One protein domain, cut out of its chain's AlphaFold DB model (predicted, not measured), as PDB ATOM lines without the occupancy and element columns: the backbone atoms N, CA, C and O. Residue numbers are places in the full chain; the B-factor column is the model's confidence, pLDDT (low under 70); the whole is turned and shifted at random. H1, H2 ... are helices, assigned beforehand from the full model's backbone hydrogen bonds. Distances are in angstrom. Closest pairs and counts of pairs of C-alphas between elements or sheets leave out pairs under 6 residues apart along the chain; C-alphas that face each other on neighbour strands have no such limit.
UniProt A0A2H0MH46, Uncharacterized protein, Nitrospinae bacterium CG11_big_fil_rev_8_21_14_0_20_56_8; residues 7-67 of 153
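AT A GLANCE: This is residues 7 to 67 of the 153 residues of an uncharacterized protein of Nitrospinae bacterium CG11_big_fil_rev_8_21_14_0_20_56_8 (UniProt A0A2H0MH46). Four helices are strung along an open, folded-back path with few contacts between them and no packed core: H1 runs into a corner with H2, the chain turns back through the short H3, and a link with no named element leads on to H4. H4 is a separate arm that meets no other helix, and most of H1 also stands free. The printed part has 61 residues with four named helices, H1, H2, H3 and H4 in that order, and no named strand; the class is all helix. It is loose, with a radius of gyration of the C-alphas of 14.3 A, and its C-alphas span 37 by 31 by 22 A.

HOW THE PARTS SIT: H1, residues 7 to 24, and H2, residues 26 to 37, only just touch, and only at the corner by their link, with 3 pairs of C-alphas within 8 A. H1 touches H2 with residues 22 to 23 alone, and H2 touches H1 with residues 28 to 29 alone; the closest C-alphas, those of Leu 22 and Val 28, are 6.3 A apart. The lines of H1 and H2 are about perpendicular, at 77 degrees. H3, residues 41 to 46, is close to H2 but not clearly touching: the closest C-alphas, of Met 35 and Leu 41, are 6.1 A apart. The lines of H2 and H3 are about perpendicular, at 81 degrees. H4, residues 53 to 66, is apart from H1, H2 and H3. H1 and H3 are apart too. In H1 and H2 every O i to N i+4 pair is within hydrogen-bond range; in H3 it is 1 of 2, and in H4 8 of 10.

IN THESE COORDINATES: H1 begins at C-alpha 7, at (-0.613, -32.983, -30.573), and is 25.6 A long from first to last C-alpha. H2 begins at C-alpha 26, at (26.971, -22.115, -22.608), and measures 16.3 A from first to last C-alpha. H3 has six residues, from Leu 41 to Glu 46. H4 measures 19.6 A from its first C-alpha, at Met 53, to its last, C-alpha 66 at (8.653, -14.231, -10.354).

THE WHOLE: The two C-alphas farthest apart are those of Lys 7 and Leu 38, at 39.1 A. The printed part has no cut. The links from H1 to H2 and from H2 to H3 are tight, the link from H3 to H4 is short with 6 residues between them, and no link is long. The mean pLDDT of the printed part is 80.8, and residues 42 to 51, of which 42 to 46 belong to H3, are under 70.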
ATOM      1  N   LYS A   7      -1.315 -32.586 -31.802       79.06
ATOM      2  CA  LYS A   7      -0.613 -32.983 -30.573       79.06
ATOM      3  C   LYS A   7       0.796 -33.518 -30.846       79.06
ATOM      4  O   LYS A   7       1.718 -33.186 -30.114       79.06
ATOM      5  N   GLU A   8       0.955 -34.314 -31.902       77.06
ATOM      6  CA  GLU A   8       2.254 -34.859 -32.318       77.06
ATOM      7  C   GLU A   8       3.167 -33.730 -32.803       77.06
ATOM      8  O   GLU A   8       4.315 -33.651 -32.385       77.06
ATOM      9  N   ASN A   9       2.628 -32.786 -33.581       84.25
ATOM     10  CA  ASN A   9       3.390 -31.628 -34.057       84.25
ATOM     11  C   ASN A   9       3.883 -30.733 -32.906       84.25
ATOM     12  O   ASN A   9       4.987 -30.192 -32.977       84.25
ATOM     13  N   LEU A  10       3.087 -30.567 -31.843       83.88
ATOM     14  CA  LEU A  10       3.489 -29.777 -30.676       83.88
ATOM     15  C   LEU A  10       4.589 -30.478 -29.869       83.88
ATOM     16  O   LEU A  10       5.542 -29.825 -29.455       83.88
ATOM     17  N   ALA A  11       4.482 -31.796 -29.690       81.06
ATOM     18  CA  ALA A  11       5.515 -32.593 -29.034       81.06
ATOM     19  C   ALA A  11       6.836 -32.579 -29.824       81.06
ATOM     20  O   ALA A  11       7.893 -32.367 -29.234       81.06
ATOM     21  N   GLU A  12       6.779 -32.728 -31.154       82.69
ATOM     22  CA  GLU A  12       7.948 -32.591 -32.035       82.69
ATOM     23  C   GLU A  12       8.567 -31.187 -31.919       82.69
ATOM     24  O   GLU A  12       9.780 -31.052 -31.760       82.69
ATOM     25  N   SER A  13       7.742 -30.136 -31.933       84.50
ATOM     26  CA  SER A  13       8.217 -28.749 -31.812       84.50
ATOM     27  C   SER A  13       8.895 -28.487 -30.467       84.50
ATOM     28  O   SER A  13       9.961 -27.877 -30.415       84.50
ATOM     29  N   LEU A  14       8.302 -28.981 -29.380       83.88
ATOM     30  CA  LEU A  14       8.869 -28.885 -28.040       83.88
ATOM     31  C   LEU A  14      10.211 -29.622 -27.945       83.88
ATOM     32  O   LEU A  14      11.178 -29.062 -27.436       83.88
ATOM     33  N   TRP A  15      10.285 -30.852 -28.456       83.75
ATOM     34  CA  TRP A  15      11.523 -31.634 -28.496       83.75
ATOM     35  C   TRP A  15      12.650 -30.882 -29.212       83.75
ATOM     36  O   TRP A  15      13.778 -30.815 -28.716       83.75
ATOM     37  N   MET A  16      12.340 -30.282 -30.364       83.81
ATOM     38  CA  MET A  16      13.305 -29.499 -31.132       83.81
ATOM     39  C   MET A  16      13.788 -28.270 -30.359       83.81
ATOM     40  O   MET A  16      14.995 -28.039 -30.293       83.81
ATOM     41  N   GLU A  17      12.885 -27.506 -29.741       86.06
ATOM     42  CA  GLU A  17      13.264 -26.298 -28.997       86.06
ATOM     43  C   GLU A  17      14.026 -26.606 -27.703       86.06
ATOM     44  O   GLU A  17      14.986 -25.901 -27.395       86.06
ATOM     45  N   ILE A  18      13.697 -27.689 -26.991       85.38
ATOM     46  CA  ILE A  18      14.479 -28.142 -25.828       85.38
ATOM     47  C   ILE A  18      15.915 -28.448 -26.249       85.38
ATOM     48  O   ILE A  18      16.859 -27.891 -25.689       85.38
ATOM     49  N   ASN A  19      16.094 -29.294 -27.267       83.44
ATOM     50  CA  ASN A  19      17.430 -29.642 -27.746       83.44
ATOM     51  C   ASN A  19      18.186 -28.404 -28.233       83.44
ATOM     52  O   ASN A  19      19.363 -28.221 -27.923       83.44
ATOM     53  N   ARG A  20      17.499 -27.502 -28.937       86.31
ATOM     54  CA  ARG A  20      18.074 -26.236 -29.391       86.31
ATOM     55  C   ARG A  20      18.512 -25.349 -28.224       86.31
ATOM     56  O   ARG A  20      19.593 -24.768 -28.298       86.31
ATOM     57  N   ALA A  21      17.712 -25.238 -27.165       87.50
ATOM     58  CA  ALA A  21      18.037 -24.453 -25.976       87.50
ATOM     59  C   ALA A  21      19.236 -25.041 -25.219       87.50
ATOM     60  O   ALA A  21      20.158 -24.301 -24.872       87.50
ATOM     61  N   LEU A  22      19.275 -26.366 -25.045       86.12
ATOM     62  CA  LEU A  22      20.398 -27.068 -24.414       86.12
ATOM     63  C   LEU A  22      21.706 -26.861 -25.192       86.12
ATOM     64  O   LEU A  22      22.738 -26.569 -24.592       86.12
ATOM     65  N   LEU A  23      21.661 -26.938 -26.526       82.38
ATOM     66  CA  LEU A  23      22.830 -26.705 -27.384       82.38
ATOM     67  C   LEU A  23      23.278 -25.236 -27.418       82.38
ATOM     68  O   LEU A  23      24.454 -24.954 -27.662       82.38
ATOM     69  N   LYS A  24      22.362 -24.289 -27.194       88.00
ATOM     70  CA  LYS A  24      22.679 -22.854 -27.137       88.00
ATOM     71  C   LYS A  24      23.193 -22.410 -25.765       88.00
ATOM     72  O   LYS A  24      23.973 -21.461 -25.717       88.00
ATOM     73  N   SER A  25      22.786 -23.059 -24.673       92.12
ATOM     74  CA  SER A  25      23.263 -22.711 -23.329       92.12
ATOM     75  C   SER A  25      24.755 -23.016 -23.184       92.12
ATOM     76  O   SER A  25      25.221 -24.137 -23.405       92.12
ATOM     77  N   THR A  26      25.518 -21.996 -22.795       90.62
ATOM     78  CA  THR A  26      26.971 -22.115 -22.608       90.62
ATOM     79  C   THR A  26      27.293 -22.879 -21.326       90.62
ATOM     80  O   THR A  26      28.242 -23.662 -21.285       90.62
ATOM     81  N   GLU A  27      26.464 -22.699 -20.302       90.94
ATOM     82  CA  GLU A  27      26.556 -23.345 -18.996       90.94
ATOM     83  C   GLU A  27      26.354 -24.856 -19.139       90.94
ATOM     84  O   GLU A  27      27.220 -25.637 -18.745       90.94
ATOM     85  N   VAL A  28      25.261 -25.263 -19.797       88.62
ATOM     86  CA  VAL A  28      24.954 -26.677 -20.057       88.62
ATOM     87  C   VAL A  28      26.064 -27.328 -20.882       88.62
ATOM     88  O   VAL A  28      26.526 -28.416 -20.548       88.62
ATOM     89  N   ARG A  29      26.557 -26.655 -21.929       88.69
ATOM     90  CA  ARG A  29      27.655 -27.174 -22.760       88.69
ATOM     91  C   ARG A  29      28.968 -27.349 -22.007       88.69
ATOM     92  O   ARG A  29      29.684 -28.310 -22.279       88.69
ATOM     93  N   THR A  30      29.308 -26.408 -21.131       91.62
ATOM     94  CA  THR A  30      30.528 -26.488 -20.316       91.62
ATOM     95  C   THR A  30      30.458 -27.704 -19.403       91.62
ATOM     96  O   THR A  30      31.364 -28.531 -19.434       91.62
ATOM     97  N   LEU A  31      29.335 -27.883 -18.704       88.38
ATOM     98  CA  LEU A  31      29.118 -29.036 -17.830       88.38
ATOM     99  C   LEU A  31      29.139 -30.358 -18.603       88.38
ATOM    100  O   LEU A  31      29.850 -31.278 -18.216       88.38
ATOM    101  N   LEU A  32      28.439 -30.447 -19.740       86.81
ATOM    102  CA  LEU A  32      28.462 -31.651 -20.581       86.81
ATOM    103  C   LEU A  32      29.874 -31.989 -21.077       86.81
ATOM    104  O   LEU A  32      30.219 -33.166 -21.168       86.81
ATOM    105  N   ARG A  33      30.696 -30.977 -21.381       88.75
ATOM    106  CA  ARG A  33      32.094 -31.179 -21.778       88.75
ATOM    107  C   ARG A  33      32.935 -31.698 -20.620       88.75
ATOM    108  O   ARG A  33      33.620 -32.693 -20.799       88.75
ATOM    109  N   GLU A  34      32.833 -31.087 -19.445       89.81
ATOM    110  CA  GLU A  34      33.532 -31.564 -18.246       89.81
ATOM    111  C   GLU A  34      33.129 -33.005 -17.904       89.81
ATOM    112  O   GLU A  34      33.978 -33.849 -17.635       89.81
ATOM    113  N   MET A  35      31.837 -33.326 -17.995       85.50
ATOM    114  CA  MET A  35      31.323 -34.678 -17.761       85.50
ATOM    115  C   MET A  35      31.832 -35.682 -18.803       85.50
ATOM    116  O   MET A  35      32.118 -36.829 -18.458       85.50
ATOM    117  N   ASN A  36      31.967 -35.258 -20.062       85.00
ATOM    118  CA  ASN A  36      32.571 -36.057 -21.124       85.00
ATOM    119  C   ASN A  36      34.070 -36.290 -20.888       85.00
ATOM    120  O   ASN A  36      34.528 -37.427 -20.977       85.00
ATOM    121  N   ASP A  37      34.814 -35.244 -20.532       88.38
ATOM    122  CA  ASP A  37      36.258 -35.310 -20.281       88.38
ATOM    123  C   ASP A  37      36.585 -36.201 -19.071       88.38
ATOM    124  O   ASP A  37      37.600 -36.896 -19.055       88.38
ATOM    125  N   LEU A  38      35.690 -36.235 -18.079       88.88
ATOM    126  CA  LEU A  38      35.793 -37.093 -16.896       88.88
ATOM    127  C   LEU A  38      35.287 -38.528 -17.130       88.88
ATOM    128  O   LEU A  38      35.369 -39.358 -16.226       88.88
ATOM    129  N   GLY A  39      34.753 -38.844 -18.316       80.50
ATOM    130  CA  GLY A  39      34.194 -40.166 -18.621       80.50
ATOM    131  C   GLY A  39      32.910 -40.496 -17.847       80.50
ATOM    132  O   GLY A  39      32.507 -41.657 -17.777       80.50
ATOM    133  N   PHE A  40      32.242 -39.488 -17.279       79.75
ATOM    134  CA  PHE A  40      31.044 -39.647 -16.451       79.75
ATOM    135  C   PHE A  40      29.741 -39.697 -17.245       79.75
ATOM    136  O   PHE A  40      28.677 -39.784 -16.642       79.75
ATOM    137  N   LEU A  41      29.772 -39.704 -18.579       71.50
ATOM    138  CA  LEU A  41      28.541 -39.843 -19.368       71.50
ATOM    139  C   LEU A  41      27.778 -41.136 -19.035       71.50
ATOM    140  O   LEU A  41      26.552 -41.121 -19.002       71.50
ATOM    141  N   ASN A  42      28.498 -42.216 -18.708       69.12
ATOM    142  CA  ASN A  42      27.894 -43.470 -18.250       69.12
ATOM    143  C   ASN A  42      27.304 -43.357 -16.840       69.12
ATOM    144  O   ASN A  42      26.242 -43.892 -16.579       69.12
ATOM    145  N   TYR A  43      27.958 -42.623 -15.938       69.25
ATOM    146  CA  TYR A  43      27.407 -42.346 -14.609       69.25
ATOM    147  C   TYR A  43      26.126 -41.517 -14.726       69.25
ATOM    148  O   TYR A  43      25.141 -41.753 -14.045       69.25
ATOM    149  N   VAL A  44      26.108 -40.561 -15.647       62.72
ATOM    150  CA  VAL A  44      25.000 -39.623 -15.834       62.72
ATOM    151  C   VAL A  44      23.827 -40.272 -16.549       62.72
ATOM    152  O   VAL A  44      22.705 -39.853 -16.318       62.72
ATOM    153  N   SER A  45      24.041 -41.308 -17.361       63.00
ATOM    154  CA  SER A  45      22.936 -42.104 -17.901       63.00
ATOM    155  C   SER A  45      22.241 -42.959 -16.833       63.00
ATOM    156  O   SER A  45      21.072 -43.298 -17.014       63.00
ATOM    157  N   GLU A  46      22.898 -43.256 -15.702       63.88
ATOM    158  CA  GLU A  46      22.262 -43.904 -14.540       63.88
ATOM    159  C   GLU A  46      21.316 -42.948 -13.799       63.88
ATOM    160  O   GLU A  46      20.247 -43.352 -13.330       63.88
ATOM    161  N   PHE A  47      21.659 -41.658 -13.738       59.47
ATOM    162  CA  PHE A  47      20.726 -40.621 -13.309       59.47
ATOM    163  C   PHE A  47      19.840 -40.299 -14.497       59.47
ATOM    164  O   PHE A  47      20.208 -39.496 -15.337       59.47
ATOM    165  N   ASN A  48      18.662 -40.911 -14.589       56.28
ATOM    166  CA  ASN A  48      17.640 -40.530 -15.563       56.28
ATOM    167  C   ASN A  48      17.288 -39.031 -15.426       56.28
ATOM    168  O   ASN A  48      16.258 -38.684 -14.849       56.28
ATOM    169  N   LEU A  49      18.110 -38.134 -15.990       65.56
ATOM    170  CA  LEU A  49      17.921 -36.683 -16.107       65.56
ATOM    171  C   LEU A  49      16.826 -36.381 -17.143       65.56
ATOM    172  O   LEU A  49      16.896 -35.422 -17.910       65.56
ATOM    173  N   VAL A  50      15.823 -37.252 -17.199       64.00
ATOM    174  CA  VAL A  50      14.659 -37.143 -18.054       64.00
ATOM    175  C   VAL A  50      13.882 -35.927 -17.577       64.00
ATOM    176  O   VAL A  50      13.513 -35.816 -16.407       64.00
ATOM    177  N   LEU A  51      13.652 -35.002 -18.503       69.25
ATOM    178  CA  LEU A  51      12.831 -33.826 -18.272       69.25
ATOM    179  C   LEU A  51      11.398 -34.272 -17.956       69.25
ATOM    180  O   LEU A  51      10.674 -34.752 -18.827       69.25
ATOM    181  N   ASP A  52      10.997 -34.120 -16.697       75.00
ATOM    182  CA  ASP A  52       9.636 -34.385 -16.244       75.00
ATOM    183  C   ASP A  52       8.753 -33.169 -16.557       75.00
ATOM    184  O   ASP A  52       8.750 -32.167 -15.835       75.00
ATOM    185  N   MET A  53       8.021 -33.250 -17.668       77.75
ATOM    186  CA  MET A  53       7.174 -32.163 -18.165       77.75
ATOM    187  C   MET A  53       6.078 -31.757 -17.172       77.75
ATOM    188  O   MET A  53       5.746 -30.574 -17.094       77.75
ATOM    189  N   GLU A  54       5.539 -32.699 -16.390       76.50
ATOM    190  CA  GLU A  54       4.496 -32.400 -15.400       76.50
ATOM    191  C   GLU A  54       5.046 -31.567 -14.241       76.50
ATOM    192  O   GLU A  54       4.330 -30.729 -13.694       76.50
ATOM    193  N   LYS A  55       6.329 -31.743 -13.903       78.06
ATOM    194  CA  LYS A  55       7.024 -30.930 -12.893       78.06
ATOM    195  C   LYS A  55       7.577 -29.621 -13.448       78.06
ATOM    196  O   LYS A  55       7.640 -28.636 -12.717       78.06
ATOM    197  N   LEU A  56       7.962 -29.583 -14.724       80.56
ATOM    198  CA  LEU A  56       8.513 -28.382 -15.358       80.56
ATOM    199  C   LEU A  56       7.465 -27.295 -15.595       80.56
ATOM    200  O   LEU A  56       7.786 -26.118 -15.460       80.56
ATOM    201  N   VAL A  57       6.221 -27.661 -15.922       84.00
ATOM    202  CA  VAL A  57       5.151 -26.677 -16.170       84.00
ATOM    203  C   VAL A  57       4.869 -25.804 -14.934       84.00
ATOM    204  O   VAL A  57       4.876 -24.582 -15.081       84.00
ATOM    205  N   PRO A  58       4.684 -26.359 -13.719       85.62
ATOM    206  CA  PRO A  58       4.568 -25.557 -12.503       85.62
ATOM    207  C   PRO A  58       5.771 -24.636 -12.272       85.62
ATOM    208  O   PRO A  58       5.581 -23.451 -12.028       85.62
ATOM    209  N   LEU A  59       6.997 -25.149 -12.428       82.19
ATOM    210  CA  LEU A  59       8.222 -24.363 -12.232       82.19
ATOM    211  C   LEU A  59       8.355 -23.216 -13.242       82.19
ATOM    212  O   LEU A  59       8.813 -22.136 -12.884       82.19
ATOM    213  N   MET A  60       7.939 -23.433 -14.492       85.50
ATOM    214  CA  MET A  60       7.889 -22.388 -15.517       85.50
ATOM    215  C   MET A  60       6.899 -21.289 -15.123       85.50
ATOM    216  O   MET A  60       7.254 -20.116 -15.143       85.50
ATOM    217  N   LEU A  61       5.682 -21.659 -14.706       88.19
ATOM    218  CA  LEU A  61       4.667 -20.689 -14.281       88.19
ATOM    219  C   LEU A  61       5.112 -19.895 -13.044       88.19
ATOM    220  O   LEU A  61       4.871 -18.692 -12.965       88.19
ATOM    221  N   GLU A  62       5.785 -20.549 -12.096       86.50
ATOM    222  CA  GLU A  62       6.391 -19.889 -10.936       86.50
ATOM    223  C   GLU A  62       7.525 -18.940 -11.347       86.50
ATOM    224  O   GLU A  62       7.602 -17.817 -10.846       86.50
ATOM    225  N   PHE A  63       8.378 -19.352 -12.287       80.81
ATOM    226  CA  PHE A  63       9.460 -18.525 -12.818       80.81
ATOM    227  C   PHE A  63       8.936 -17.278 -13.543       80.81
ATOM    228  O   PHE A  63       9.464 -16.184 -13.326       80.81
ATOM    229  N   ASP A  64       7.887 -17.427 -14.352       79.81
ATOM    230  CA  ASP A  64       7.239 -16.330 -15.078       79.81
ATOM    231  C   ASP A  64       6.554 -15.356 -14.111       79.81
ATOM    232  O   ASP A  64       6.687 -14.138 -14.247       79.81
ATOM    233  N   ALA A  65       5.880 -15.879 -13.080       82.62
ATOM    234  CA  ALA A  65       5.283 -15.066 -12.022       82.62
ATOM    235  C   ALA A  65       6.339 -14.291 -11.215       82.62
ATOM    236  O   ALA A  65       6.082 -13.167 -10.777       82.62
ATOM    237  N   ALA A  66       7.531 -14.868 -11.035       78.62
ATOM    238  CA  ALA A  66       8.653 -14.231 -10.354       78.62
ATOM    239  C   ALA A  66       9.433 -13.238 -11.240       78.62
ATOM    240  O   ALA A  66      10.141 -12.388 -10.702       78.62
ATOM    241  N   ASN A  67       9.312 -13.316 -12.572       77.62
ATOM    242  CA  ASN A  67      10.022 -12.458 -13.531       77.62
ATOM    243  C   ASN A  67       9.092 -11.893 -14.628       77.62
ATOM    244  O   ASN A  67       9.306 -12.154 -15.816       77.62
TER     245      ASN A  67